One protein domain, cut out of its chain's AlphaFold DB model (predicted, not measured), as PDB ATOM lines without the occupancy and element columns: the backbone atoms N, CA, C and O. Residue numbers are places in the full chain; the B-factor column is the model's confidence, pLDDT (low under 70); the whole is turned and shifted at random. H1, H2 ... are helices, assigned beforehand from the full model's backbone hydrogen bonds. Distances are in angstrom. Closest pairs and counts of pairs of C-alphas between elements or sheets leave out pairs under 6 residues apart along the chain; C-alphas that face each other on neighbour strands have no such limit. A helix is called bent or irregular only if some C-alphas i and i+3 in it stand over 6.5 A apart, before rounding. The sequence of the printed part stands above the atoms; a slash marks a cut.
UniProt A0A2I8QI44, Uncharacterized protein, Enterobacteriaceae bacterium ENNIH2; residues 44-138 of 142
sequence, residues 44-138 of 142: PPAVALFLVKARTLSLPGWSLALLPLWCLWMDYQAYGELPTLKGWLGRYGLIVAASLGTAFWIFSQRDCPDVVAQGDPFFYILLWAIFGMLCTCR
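This is residues 44 to 138 of the 142 residues of an uncharacterized protein of Enterobacteriaceae bacterium ENNIH2 (UniProt A0A2I8QI44). A long, loose bundle of helices makes a rod of three rows: H1 and H2 follow one another end to end, H3 folds back beside them, and H5 runs beside H3 and both of the first two. Short H4 sits crosswise at the turn between H3 and H5, against H1. The printed part has 95 residues with five named helices, H1 to H5 in chain order, and no named strand: all helix. It spans 53 by 18 by 17 A, with a radius of gyration of the C-alphas of 15.8 A.

The longest helix by residues, H3, residues 85 to 109, 25 residues, is irregular, with C-alphas 91 and 94 8.0 A apart, and has a kink of 72 degrees near residue 92. H1, residues 44 to 65, touches it with residues 57 to 65 alone, opposite ways at a shallow tilt of 9 degrees; their closest C-alphas, Gly 61 and Ala 103, are 4.2 A apart. H2, residues 67 to 79, forms a helical hairpin with H3, closest at the C-alphas of Pro 68 and Val 96, 5.6 A. H5, residues 121 to 137, touches H3, closest at the C-alphas of Ile 95 and Phe 131, 6.5 A. H5 also touches H1, the same way at a shallow tilt of 8 degrees, closest at the C-alphas of Pro 60 and Tyr 124, 5.7 A. H5 touches H2 too, closest at the C-alphas of Cys 71 and Cys 135, 5.8 A. H4, residues 113 to 118, touches H1, closest at the C-alphas of Ala 54 and Val 116, 5.8 A, but is apart from H2. Every O i to N i+4 pair is within hydrogen-bond range in H2, H4 and H5; H1 has 16 of 18, H3 19 of 21.

H1 measures 31.4 A from C-alpha 44 at (2.009, 316.617, -5.710); H3 measures 31.1 A, H5 24.6 A to C-alpha 137 at (36.774, 290.829, 13.550), and H2 18.3 A.

The C-alphas of Pro 44 and Tyr 79, the two farthest apart, are 53.3 A apart. The printed part has no cut, its four links are tight, and no printed residue has a pLDDT under 70.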
ATOM      1  N   PRO A  44       0.751 316.700  -4.958       79.19
ATOM      2  CA  PRO A  44       2.009 316.617  -5.710       79.19
ATOM      3  C   PRO A  44       3.309 316.957  -4.946       79.19
ATOM      4  O   PRO A  44       4.276 316.202  -5.076       79.19
ATOM      5  N   PRO A  45       3.389 318.020  -4.111       81.31
ATOM      6  CA  PRO A  45       4.620 318.309  -3.366       81.31
ATOM      7  C   PRO A  45       4.941 317.257  -2.291       81.31
ATOM      8  O   PRO A  45       6.111 316.978  -2.028       81.31
ATOM      9  N   ALA A  46       3.921 316.642  -1.687       79.75
ATOM     10  CA  ALA A  46       4.096 315.597  -0.681       79.75
ATOM     11  C   ALA A  46       4.486 314.252  -1.316       79.75
ATOM     12  O   ALA A  46       5.277 313.515  -0.727       79.75
ATOM     13  N   VAL A  47       4.017 313.967  -2.538       81.19
ATOM     14  CA  VAL A  47       4.436 312.791  -3.322       81.19
ATOM     15  C   VAL A  47       5.926 312.862  -3.651       81.19
ATOM     16  O   VAL A  47       6.659 311.908  -3.399       81.19
ATOM     17  N   ALA A  48       6.410 314.009  -4.142       82.38
ATOM     18  CA  ALA A  48       7.828 314.187  -4.452       82.38
ATOM     19  C   ALA A  48       8.718 313.995  -3.210       82.38
ATOM     20  O   ALA A  48       9.729 313.292  -3.271       82.38
ATOM     21  N   LEU A  49       8.319 314.564  -2.067       83.00
ATOM     22  CA  LEU A  49       9.039 314.402  -0.802       83.00
ATOM     23  C   LEU A  49       9.040 312.942  -0.321       83.00
ATOM     24  O   LEU A  49      10.072 312.450   0.136       83.00
ATOM     25  N   PHE A  50       7.909 312.245  -0.445       83.69
ATOM     26  CA  PHE A  50       7.801 310.827  -0.109       83.69
ATOM     27  C   PHE A  50       8.736 309.972  -0.969       83.69
ATOM     28  O   PHE A  50       9.505 309.187  -0.423       83.69
ATOM     29  N   LEU A  51       8.748 310.170  -2.290       83.38
ATOM     30  CA  LEU A  51       9.624 309.424  -3.199       83.38
ATOM     31  C   LEU A  51      11.110 309.651  -2.890       83.38
ATOM     32  O   LEU A  51      11.908 308.716  -2.970       83.38
ATOM     33  N   VAL A  52      11.496 310.874  -2.512       86.12
ATOM     34  CA  VAL A  52      12.866 311.165  -2.061       86.12
ATOM     35  C   VAL A  52      13.176 310.404  -0.773       86.12
ATOM     36  O   VAL A  52      14.171 309.685  -0.732       86.12
ATOM     37  N   LYS A  53      12.313 310.493   0.246       83.44
ATOM     38  CA  LYS A  53      12.511 309.788   1.523       83.44
ATOM     39  C   LYS A  53      12.549 308.269   1.358       83.44
ATOM     40  O   LYS A  53      13.406 307.623   1.953       83.44
ATOM     41  N   ALA A  54      11.688 307.707   0.513       84.75
ATOM     42  CA  ALA A  54      11.672 306.280   0.204       84.75
ATOM     43  C   ALA A  54      13.010 305.840  -0.409       84.75
ATOM     44  O   ALA A  54      13.594 304.847   0.016       84.75
ATOM     45  N   ARG A  55      13.564 306.626  -1.342       84.44
ATOM     46  CA  ARG A  55      14.897 306.364  -1.913       84.44
ATOM     47  C   ARG A  55      16.016 306.511  -0.884       84.44
ATOM     48  O   ARG A  55      16.944 305.704  -0.881       84.44
ATOM     49  N   THR A  56      15.935 307.504   0.002       84.75
ATOM     50  CA  THR A  56      16.903 307.675   1.097       84.75
ATOM     51  C   THR A  56      16.873 306.498   2.069       84.75
ATOM     52  O   THR A  56      17.932 306.068   2.513       84.75
ATOM     53  N   LEU A  57      15.697 305.933   2.350       83.56
ATOM     54  CA  LEU A  57      15.537 304.739   3.182       83.56
ATOM     55  C   LEU A  57      16.063 303.468   2.487       83.56
ATOM     56  O   LEU A  57      16.658 302.605   3.130       83.56
ATOM     57  N   SER A  58      15.913 303.370   1.164       87.12
ATOM     58  CA  SER A  58      16.432 302.243   0.379       87.12
ATOM     59  C   SER A  58      17.960 302.195   0.286       87.12
ATOM     60  O   SER A  58      18.518 301.115   0.095       87.12
ATOM     61  N   LEU A  59      18.656 303.332   0.414       87.75
ATOM     62  CA  LEU A  59      20.122 303.398   0.332       87.75
ATOM     63  C   LEU A  59      20.813 302.544   1.416       87.75
ATOM     64  O   LEU A  59      21.634 301.692   1.059       87.75
ATOM     65  N   PRO A  60      20.474 302.682   2.714       88.31
ATOM     66  CA  PRO A  60      20.953 301.767   3.742       88.31
ATOM     67  C   PRO A  60      20.590 300.303   3.466       88.31
ATOM     68  O   PRO A  60      21.437 299.427   3.640       88.31
ATOM     69  N   GLY A  61      19.381 300.028   2.964       90.00
ATOM     70  CA  GLY A  61      18.974 298.680   2.559       90.00
ATOM     71  C   GLY A  61      19.903 298.077   1.499       90.00
ATOM     72  O   GLY A  61      20.390 296.957   1.660       90.00
ATOM     73  N   TRP A  62      20.250 298.849   0.468       93.56
ATOM     74  CA  TRP A  62      21.214 298.424  -0.545       93.56
ATOM     75  C   TRP A  62      22.607 298.188   0.046       93.56
ATOM     76  O   TRP A  62      23.232 297.169  -0.240       93.56
ATOM     77  N   SER A  63      23.077 299.072   0.933       91.75
ATOM     78  CA  SER A  63      24.379 298.901   1.591       91.75
ATOM     79  C   SER A  63      24.462 297.599   2.404       91.75
ATOM     80  O   SER A  63      25.476 296.900   2.359       91.75
ATOM     81  N   LEU A  64      23.371 297.216   3.078       92.19
ATOM     82  CA  LEU A  64      23.253 295.953   3.810       92.19
ATOM     83  C   LEU A  64      23.212 294.743   2.865       92.19
ATOM     84  O   LEU A  64      23.770 293.691   3.185       92.19
ATOM     85  N   ALA A  65      22.618 294.893   1.679       94.38
ATOM     86  CA  ALA A  65      22.632 293.870   0.636       94.38
ATOM     87  C   ALA A  65      24.024 293.658   0.010       94.38
ATOM     88  O   ALA A  65      24.272 292.602  -0.573       94.38
ATOM     89  N   LEU A  66      24.951 294.613   0.152       94.62
ATOM     90  CA  LEU A  66      26.340 294.491  -0.308       94.62
ATOM     91  C   LEU A  66      27.282 293.850   0.729       94.62
ATOM     92  O   LEU A  66      28.401 293.477   0.372       94.62
ATOM     93  N   LEU A  67      26.847 293.645   1.981       92.50
ATOM     94  CA  LEU A  67      27.661 292.984   3.015       92.50
ATOM     95  C   LEU A  67      28.202 291.599   2.620       92.50
ATOM     96  O   LEU A  67      29.363 291.335   2.922       92.50
ATOM     97  N   PRO A  68      27.471 290.725   1.901       92.38
ATOM     98  CA  PRO A  68      28.034 289.463   1.421       92.38
ATOM     99  C   PRO A  68      29.285 289.663   0.558       92.38
ATOM    100  O   PRO A  68      30.279 288.956   0.727       92.38
ATOM    101  N   LEU A  69      29.267 290.667  -0.326       93.69
ATOM    102  CA  LEU A  69      30.412 291.003  -1.171       93.69
ATOM    103  C   LEU A  69      31.554 291.590  -0.345       93.69
ATOM    104  O   LEU A  69      32.710 291.258  -0.586       93.69
ATOM    105  N   TRP A  70      31.233 292.410   0.658       90.81
ATOM    106  CA  TRP A  70      32.219 292.940   1.595       90.81
ATOM    107  C   TRP A  70      32.933 291.823   2.362       90.81
ATOM    108  O   TRP A  70      34.159 291.788   2.398       90.81
ATOM    109  N   CYS A  71      32.192 290.866   2.923       90.25
ATOM    110  CA  CYS A  71      32.792 289.785   3.701       90.25
ATOM    111  C   CYS A  71      33.563 288.804   2.793       90.25
ATOM    112  O   CYS A  71      34.615 288.313   3.192       90.25
ATOM    113  N   LEU A  72      33.121 288.577   1.544       89.81
ATOM    114  CA  LEU A  72      33.901 287.842   0.536       89.81
ATOM    115  C   LEU A  72      35.210 288.564   0.171       89.81
ATOM    116  O   LEU A  72      36.262 287.933   0.095       89.81
ATOM    117  N   TRP A  73      35.153 289.881  -0.033       89.25
ATOM    118  CA  TRP A  73      36.322 290.709  -0.326       89.25
ATOM    119  C   TRP A  73      37.331 290.702   0.824       89.25
ATOM    120  O   TRP A  73      38.523 290.527   0.588       89.25
ATOM    121  N   MET A  74      36.861 290.839   2.066       86.75
ATOM    122  CA  MET A  74      37.702 290.779   3.264       86.75
ATOM    123  C   MET A  74      38.405 289.424   3.409       86.75
ATOM    124  O   MET A  74      39.597 289.391   3.701       86.75
ATOM    125  N   ASP A  75      37.694 288.320   3.161       86.62
ATOM    126  CA  ASP A  75      38.266 286.965   3.170       86.62
ATOM    127  C   ASP A  75      39.368 286.839   2.102       86.62
ATOM    128  O   ASP A  75      40.501 286.468   2.400       86.62
ATOM    129  N   TYR A  76      39.085 287.279   0.873       86.50
ATOM    130  CA  TYR A  76      40.070 287.272  -0.208       86.50
ATOM    131  C   TYR A  76      41.300 288.145   0.100       86.50
ATOM    132  O   TYR A  76      42.425 287.751  -0.195       86.50
ATOM    133  N   GLN A  77      41.122 289.312   0.728       86.06
ATOM    134  CA  GLN A  77      42.237 290.171   1.150       86.06
ATOM    135  C   GLN A  77      43.077 289.549   2.272       86.06
ATOM    136  O   GLN A  77      44.291 289.749   2.303       86.06
ATOM    137  N   ALA A  78      42.453 288.803   3.184       83.94
ATOM    138  CA  ALA A  78      43.140 288.170   4.303       83.94
ATOM    139  C   ALA A  78      43.951 286.932   3.882       83.94
ATOM    140  O   ALA A  78      45.055 286.740   4.389       83.94
ATOM    141  N   TYR A  79      43.430 286.114   2.960       82.88
ATOM    142  CA  TYR A  79      44.036 284.823   2.590       82.88
ATOM    143  C   TYR A  79      44.676 284.799   1.202       82.88
ATOM    144  O   TYR A  79      45.454 283.899   0.905       82.88
ATOM    145  N   GLY A  80      44.377 285.777   0.345       82.50
ATOM    146  CA  GLY A  80      44.857 285.813  -1.038       82.50
ATOM    147  C   GLY A  80      44.208 284.775  -1.958       82.50
ATOM    148  O   GLY A  80      44.619 284.661  -3.110       82.50
ATOM    149  N   GLU A  81      43.208 284.038  -1.469       85.81
ATOM    150  CA  GLU A  81      42.478 283.001  -2.197       85.81
ATOM    151  C   GLU A  81      40.977 283.100  -1.903       85.81
ATOM    152  O   GLU A  81      40.554 283.623  -0.868       85.81
ATOM    153  N   LEU A  82      40.149 282.613  -2.831       85.88
ATOM    154  CA  LEU A  82      38.704 282.567  -2.619       85.88
ATOM    155  C   LEU A  82      38.343 281.471  -1.606       85.88
ATOM    156  O   LEU A  82      38.767 280.324  -1.764       85.88
ATOM    157  N   PRO A  83      37.508 281.777  -0.599       85.12
ATOM    158  CA  PRO A  83      37.095 280.784   0.376       85.12
ATOM    159  C   PRO A  83      36.165 279.744  -0.258       85.12
ATOM    160  O   PRO A  83      35.363 280.043  -1.146       85.12
ATOM    161  N   THR A  84      36.201 278.515   0.259       87.00
ATOM    162  CA  THR A  84      35.162 277.529  -0.067       87.00
ATOM    163  C   THR A  84      33.803 278.022   0.429       87.00
ATOM    164  O   THR A  84      33.715 278.657   1.481       87.00
ATOM    165  N   LEU A  85      32.718 277.681  -0.279       85.00
ATOM    166  CA  LEU A  85      31.365 278.102   0.109       85.00
ATOM    167  C   LEU A  85      31.032 277.702   1.556       85.00
ATOM    168  O   LEU A  85      30.515 278.514   2.317       85.00
ATOM    169  N   LYS A  86      31.381 276.473   1.959       87.56
ATOM    170  CA  LYS A  86      31.174 275.979   3.329       87.56
ATOM    171  C   LYS A  86      31.984 276.782   4.352       87.56
ATOM    172  O   LYS A  86      31.441 277.152   5.389       87.56
ATOM    173  N   GLY A  87      33.254 277.071   4.062       85.75
ATOM    174  CA  GLY A  87      34.118 277.854   4.951       85.75
ATOM    175  C   GLY A  87      33.682 279.316   5.069       85.75
ATOM    176  O   GLY A  87      33.750 279.897   6.150       85.75
ATOM    177  N   TRP A  88      33.191 279.905   3.978       88.81
ATOM    178  CA  TRP A  88      32.652 281.262   3.966       88.81
ATOM    179  C   TRP A  88      31.314 281.353   4.710       88.81
ATOM    180  O   TRP A  88      31.153 282.211   5.574       88.81
ATOM    181  N   LEU A  89      30.381 280.424   4.463       88.62
ATOM    182  CA  LEU A  89      29.099 280.362   5.177       88.62
ATOM    183  C   LEU A  89      29.277 280.071   6.670       88.62
ATOM    184  O   LEU A  89      28.589 280.674   7.488       88.62
ATOM    185  N   GLY A  90      30.217 279.203   7.050       87.62
ATOM    186  CA  GLY A  90      30.534 278.976   8.463       87.62
ATOM    187  C   GLY A  90      31.037 280.246   9.161       87.62
ATOM    188  O   GLY A  90      30.682 280.509  10.309       87.62
ATOM    189  N   ARG A  91      31.817 281.074   8.454       86.12
ATOM    190  CA  ARG A  91      32.399 282.308   9.001       86.12
ATOM    191  C   ARG A  91      31.451 283.499   8.983       86.12
ATOM    192  O   ARG A  91      31.402 284.222   9.973       86.12
ATOM    193  N   TYR A  92      30.686 283.703   7.917       90.38
ATOM    194  CA  TYR A  92      29.883 284.914   7.724       90.38
ATOM    195  C   TYR A  92      28.387 284.655   7.576       90.38
ATOM    196  O   TYR A  92      27.620 285.612   7.573       90.38
ATOM    197  N   GLY A  93      27.941 283.400   7.492       88.62
ATOM    198  CA  GLY A  93      26.562 283.048   7.145       88.62
ATOM    199  C   GLY A  93      25.511 283.706   8.035       88.62
ATOM    200  O   GLY A  93      24.528 284.222   7.516       88.62
ATOM    201  N   LEU A  94      25.740 283.782   9.351       91.38
ATOM    202  CA  LEU A  94      24.825 284.475  10.267       91.38
ATOM    203  C   LEU A  94      24.767 285.987   9.998       91.38
ATOM    204  O   LEU A  94      23.684 286.563   9.980       91.38
ATOM    205  N   ILE A  95      25.924 286.619   9.773       90.31
ATOM    206  CA  ILE A  95      26.021 288.061   9.504       90.31
ATOM    207  C   ILE A  95      25.328 288.379   8.179       90.31
ATOM    208  O   ILE A  95      24.524 289.300   8.110       90.31
ATOM    209  N   VAL A  96      25.589 287.567   7.157       91.69
ATOM    210  CA  VAL A  96      24.985 287.672   5.827       91.69
ATOM    211  C   VAL A  96      23.476 287.453   5.880       91.69
ATOM    212  O   VAL A  96      22.726 288.213   5.277       91.69
ATOM    213  N   ALA A  97      23.001 286.451   6.620       93.75
ATOM    214  CA  ALA A  97      21.571 286.212   6.779       93.75
ATOM    215  C   ALA A  97      20.881 287.382   7.495       93.75
ATOM    216  O   ALA A  97      19.845 287.856   7.033       93.75
ATOM    217  N   ALA A  98      21.473 287.889   8.582       93.25
ATOM    218  CA  ALA A  98      20.941 289.032   9.317       93.25
ATOM    219  C   ALA A  98      20.948 290.313   8.470       93.25
ATOM    220  O   ALA A  98      19.964 291.058   8.466       93.25
ATOM    221  N   SER A  99      22.020 290.556   7.712       93.44
ATOM    222  CA  SER A  99      22.135 291.740   6.865       93.44
ATOM    223  C   SER A  99      21.139 291.712   5.713       93.44
ATOM    224  O   SER A  99      20.464 292.708   5.474       93.44
ATOM    225  N   LEU A 100      20.991 290.567   5.038       94.81
ATOM    226  CA  LEU A 100      20.016 290.397   3.963       94.81
ATOM    227  C   LEU A 100      18.585 290.460   4.492       94.81
ATOM    228  O   LEU A 100      17.761 291.154   3.904       94.81
ATOM    229  N   GLY A 101      18.294 289.808   5.620       94.50
ATOM    230  CA  GLY A 101      16.984 289.898   6.266       94.50
ATOM    231  C   GLY A 101      16.612 291.345   6.583       94.50
ATOM    232  O   GLY A 101      15.521 291.789   6.238       94.50
ATOM    233  N   THR A 102      17.552 292.112   7.139       91.06
ATOM    234  CA  THR A 102      17.354 293.542   7.418       91.06
ATOM    235  C   THR A 102      17.185 294.352   6.130       91.06
ATOM    236  O   THR A 102      16.290 295.187   6.047       91.06
ATOM    237  N   ALA A 103      17.994 294.090   5.099       93.38
ATOM    238  CA  ALA A 103      17.895 294.768   3.809       93.38
ATOM    239  C   ALA A 103      16.514 294.572   3.162       93.38
ATOM    240  O   ALA A 103      15.872 295.543   2.764       93.38
ATOM    241  N   PHE A 104      16.029 293.331   3.084       93.06
ATOM    242  CA  PHE A 104      14.731 293.029   2.477       93.06
ATOM    243  C   PHE A 104      13.546 293.441   3.352       93.06
ATOM    244  O   PHE A 104      12.485 293.759   2.824       93.06
ATOM    245  N   TRP A 105      13.730 293.505   4.669       90.38
ATOM    246  CA  TRP A 105      12.763 294.122   5.568       90.38
ATOM    247  C   TRP A 105      12.627 295.629   5.313       90.38
ATOM    248  O   TRP A 105      11.519 296.131   5.173       90.38
ATOM    249  N   ILE A 106      13.737 296.359   5.165       87.94
ATOM    250  CA  ILE A 106      13.701 297.781   4.773       87.94
ATOM    251  C   ILE A 106      13.023 297.937   3.409       87.94
ATOM    252  O   ILE A 106      12.201 298.829   3.208       87.94
ATOM    253  N   PHE A 107      13.346 297.046   2.471       89.00
ATOM    254  CA  PHE A 107      12.750 297.048   1.144       89.00
ATOM    255  C   PHE A 107      11.226 296.895   1.183       89.00
ATOM    256  O   PHE A 107      10.537 297.635   0.490       89.00
ATOM    257  N   SER A 108      10.685 295.979   1.991       88.38
ATOM    258  CA  SER A 108       9.232 295.781   2.080       88.38
ATOM    259  C   SER A 108       8.501 296.955   2.737       88.38
ATOM    260  O   SER A 108       7.310 297.139   2.504       88.38
ATOM    261  N   GLN A 109       9.201 297.773   3.526       86.06
ATOM    262  CA  GLN A 109       8.635 298.937   4.208       86.06
ATOM    263  C   GLN A 109       8.535 300.194   3.336       86.06
ATOM    264  O   GLN A 109       7.887 301.162   3.730       86.06
ATOM    265  N   ARG A 110       9.158 300.212   2.154       82.19
ATOM    266  CA  ARG A 110       9.215 301.411   1.297       82.19
ATOM    267  C   ARG A 110       7.855 301.862   0.757       82.19
ATOM    268  O   ARG A 110       7.709 303.021   0.388       82.19
ATOM    269  N   ASP A 111       6.888 300.947   0.708       79.62
ATOM    270  CA  ASP A 111       5.518 301.212   0.265       79.62
ATOM    271  C   ASP A 111       4.605 301.613   1.444       79.62
ATOM    272  O   ASP A 111       3.409 301.828   1.260       79.62
ATOM    273  N   CYS A 112       5.153 301.737   2.663       81.62
ATOM    274  CA  CYS A 112       4.435 302.158   3.866       81.62
ATOM    275  C   CYS A 112       4.734 303.639   4.188       81.62
ATOM    276  O   CYS A 112       5.810 303.943   4.716       81.62
ATOM    277  N   PRO A 113       3.790 304.572   3.944       77.12
ATOM    278  CA  PRO A 113       4.013 306.010   4.120       77.12
ATOM    279  C   PRO A 113       4.457 306.411   5.527       77.12
ATOM    280  O   PRO A 113       5.375 307.219   5.669       77.12
ATOM    281  N   ASP A 114       3.861 305.808   6.557       80.69
ATOM    282  CA  ASP A 114       4.165 306.120   7.957       80.69
ATOM    283  C   ASP A 114       5.600 305.739   8.335       80.69
ATOM    284  O   ASP A 114       6.296 306.494   9.016       80.69
ATOM    285  N   VAL A 115       6.075 304.595   7.835       79.25
ATOM    286  CA  VAL A 115       7.432 304.107   8.101       79.25
ATOM    287  C   VAL A 115       8.460 304.960   7.370       79.25
ATOM    288  O   VAL A 115       9.463 305.349   7.958       79.25
ATOM    289  N   VAL A 116       8.200 305.325   6.113       79.25
ATOM    290  CA  VAL A 116       9.086 306.215   5.343       79.25
ATOM    291  C   VAL A 116       9.132 307.623   5.946       79.25
ATOM    292  O   VAL A 116      10.166 308.290   5.897       79.25
ATOM    293  N   ALA A 117       8.030 308.093   6.533       75.19
ATOM    294  CA  ALA A 117       7.979 309.395   7.186       75.19
ATOM    295  C   ALA A 117       8.801 309.444   8.486       75.19
ATOM    296  O   ALA A 117       9.403 310.486   8.759       75.19
ATOM    297  N   GLN A 118       8.822 308.343   9.246       78.12
ATOM    298  CA  GLN A 118       9.478 308.219  10.555       78.12
ATOM    299  C   GLN A 118      10.873 307.581  10.501       78.12
ATOM    300  O   GLN A 118      11.611 307.649  11.482       78.12
ATOM    301  N   GLY A 119      11.224 306.932   9.390       70.56
ATOM    302  CA  GLY A 119      12.440 306.142   9.261       70.56
ATOM    303  C   GLY A 119      13.695 306.974   9.501       70.56
ATOM    304  O   GLY A 119      13.925 307.973   8.819       70.56
ATOM    305  N   ASP A 120      14.520 306.532  10.450       78.31
ATOM    306  CA  ASP A 120      15.818 307.137  10.734       78.31
ATOM    307  C   ASP A 120      16.921 306.431   9.920       78.31
ATOM    308  O   ASP A 120      17.313 305.304  10.251       78.31
ATOM    309  N   PRO A 121      17.463 307.062   8.860       74.12
ATOM    310  CA  PRO A 121      18.542 306.476   8.071       74.12
ATOM    311  C   PRO A 121      19.815 306.231   8.899       74.12
ATOM    312  O   PRO A 121      20.599 305.348   8.547       74.12
ATOM    313  N   PHE A 122      20.019 306.957  10.005       81.31
ATOM    314  CA  PHE A 122      21.192 306.801  10.864       81.31
ATOM    315  C   PHE A 122      21.229 305.430  11.545       81.31
ATOM    316  O   PHE A 122      22.283 304.792  11.582       81.31
ATOM    317  N   PHE A 123      20.081 304.930  12.011       83.31
ATOM    318  CA  PHE A 123      19.978 303.609  12.631       83.31
ATOM    319  C   PHE A 123      20.462 302.491  11.693       83.31
ATOM    320  O   PHE A 123      21.227 301.611  12.091       83.31
ATOM    321  N   TYR A 124      20.078 302.547  10.417       80.94
ATOM    322  CA  TYR A 124      20.463 301.531   9.437       80.94
ATOM    323  C   TYR A 124      21.934 301.632   9.016       80.94
ATOM    324  O   TYR A 124      22.579 300.609   8.780       80.94
ATOM    325  N   ILE A 125      22.492 302.846   8.972       83.25
ATOM    326  CA  ILE A 125      23.935 303.062   8.773       83.25
ATOM    327  C   ILE A 125      24.724 302.496   9.960       83.25
ATOM    328  O   ILE A 125      25.745 301.836   9.763       83.25
ATOM    329  N   LEU A 126      24.237 302.692  11.188       87.44
ATOM    330  CA  LEU A 126      24.848 302.120  12.385       87.44
ATOM    331  C   LEU A 126      24.828 300.585  12.343       87.44
ATOM    332  O   LEU A 126      25.848 299.956  12.617       87.44
ATOM    333  N   LEU A 127      23.710 299.972  11.938       86.06
ATOM    334  CA  LEU A 127      23.624 298.520  11.744       86.06
ATOM    335  C   LEU A 127      24.617 298.015  10.694       86.06
ATOM    336  O   LEU A 127      25.293 297.011  10.920       86.06
ATOM    337  N   TRP A 128      24.748 298.726   9.572       88.31
ATOM    338  CA  TRP A 128      25.749 298.404   8.561       88.31
ATOM    339  C   TRP A 128      27.169 298.464   9.135       88.31
ATOM    340  O   TRP A 128      27.951 297.538   8.923       88.31
ATOM    341  N   ALA A 129      27.487 299.497   9.921       86.12
ATOM    342  CA  ALA A 129      28.787 299.634  10.569       86.12
ATOM    343  C   ALA A 129      29.060 298.490  11.559       86.12
ATOM    344  O   ALA A 129      30.156 297.934  11.566       86.12
ATOM    345  N   ILE A 130      28.058 298.089  12.350       88.81
ATOM    346  CA  ILE A 130      28.161 296.960  13.287       88.81
ATOM    347  C   ILE A 130      28.439 295.661  12.530       88.81
ATOM    348  O   ILE A 130      29.395 294.959  12.855       88.81
ATOM    349  N   PHE A 131      27.654 295.341  11.498       87.44
ATOM    350  CA  PHE A 131      27.892 294.136  10.699       87.44
ATOM    351  C   PHE A 131      29.238 294.178   9.972       87.44
ATOM    352  O   PHE A 131      29.929 293.160   9.909       87.44
ATOM    353  N   GLY A 132      29.646 295.351   9.484       84.56
ATOM    354  CA  GLY A 132      30.959 295.573   8.888       84.56
ATOM    355  C   GLY A 132      32.090 295.268   9.868       84.56
ATOM    356  O   GLY A 132      32.978 294.482   9.539       84.56
ATOM    357  N   MET A 133      32.023 295.809  11.089       87.19
ATOM    358  CA  MET A 133      32.983 295.524  12.161       87.19
ATOM    359  C   MET A 133      32.982 294.043  12.559       87.19
ATOM    360  O   MET A 133      34.038 293.444  12.741       87.19
ATOM    361  N   LEU A 134      31.814 293.401  12.636       86.00
ATOM    362  CA  LEU A 134      31.740 291.963  12.908       86.00
ATOM    363  C   LEU A 134      32.408 291.135  11.800       86.00
ATOM    364  O   LEU A 134      33.073 290.146  12.109       86.00
ATOM    365  N   CYS A 135      32.284 291.541  10.530       83.38
ATOM    366  CA  CYS A 135      33.001 290.891   9.432       83.38
ATOM    367  C   CYS A 135      34.521 291.106   9.519       83.38
ATOM    368  O   CYS A 135      35.260 290.168   9.239       83.38
ATOM    369  N   THR A 136      35.013 292.277   9.944       80.69
ATOM    370  CA  THR A 136      36.467 292.500  10.088       80.69
ATOM    371  C   THR A 136      37.074 291.756  11.281       80.69
ATOM    372  O   THR A 136      38.231 291.344  11.219       80.69
ATOM    373  N   CYS A 137      36.308 291.539  12.355       81.00
ATOM    374  CA  CYS A 137      36.774 290.829  13.550       81.00
ATOM    375  C   CYS A 137      36.744 289.293  13.428       81.00
ATOM    376  O   CYS A 137      37.350 288.604  14.251       81.00
ATOM    377  N   ARG A 138      36.057 288.729  12.426       71.75
ATOM    378  CA  ARG A 138      35.978 287.274  12.203       71.75
ATOM    379  C   ARG A 138      37.272 286.755  11.564       71.75
ATOM    380  O   ARG A 138      37.380 286.635  10.349       71.75
TER     381      ARG A 138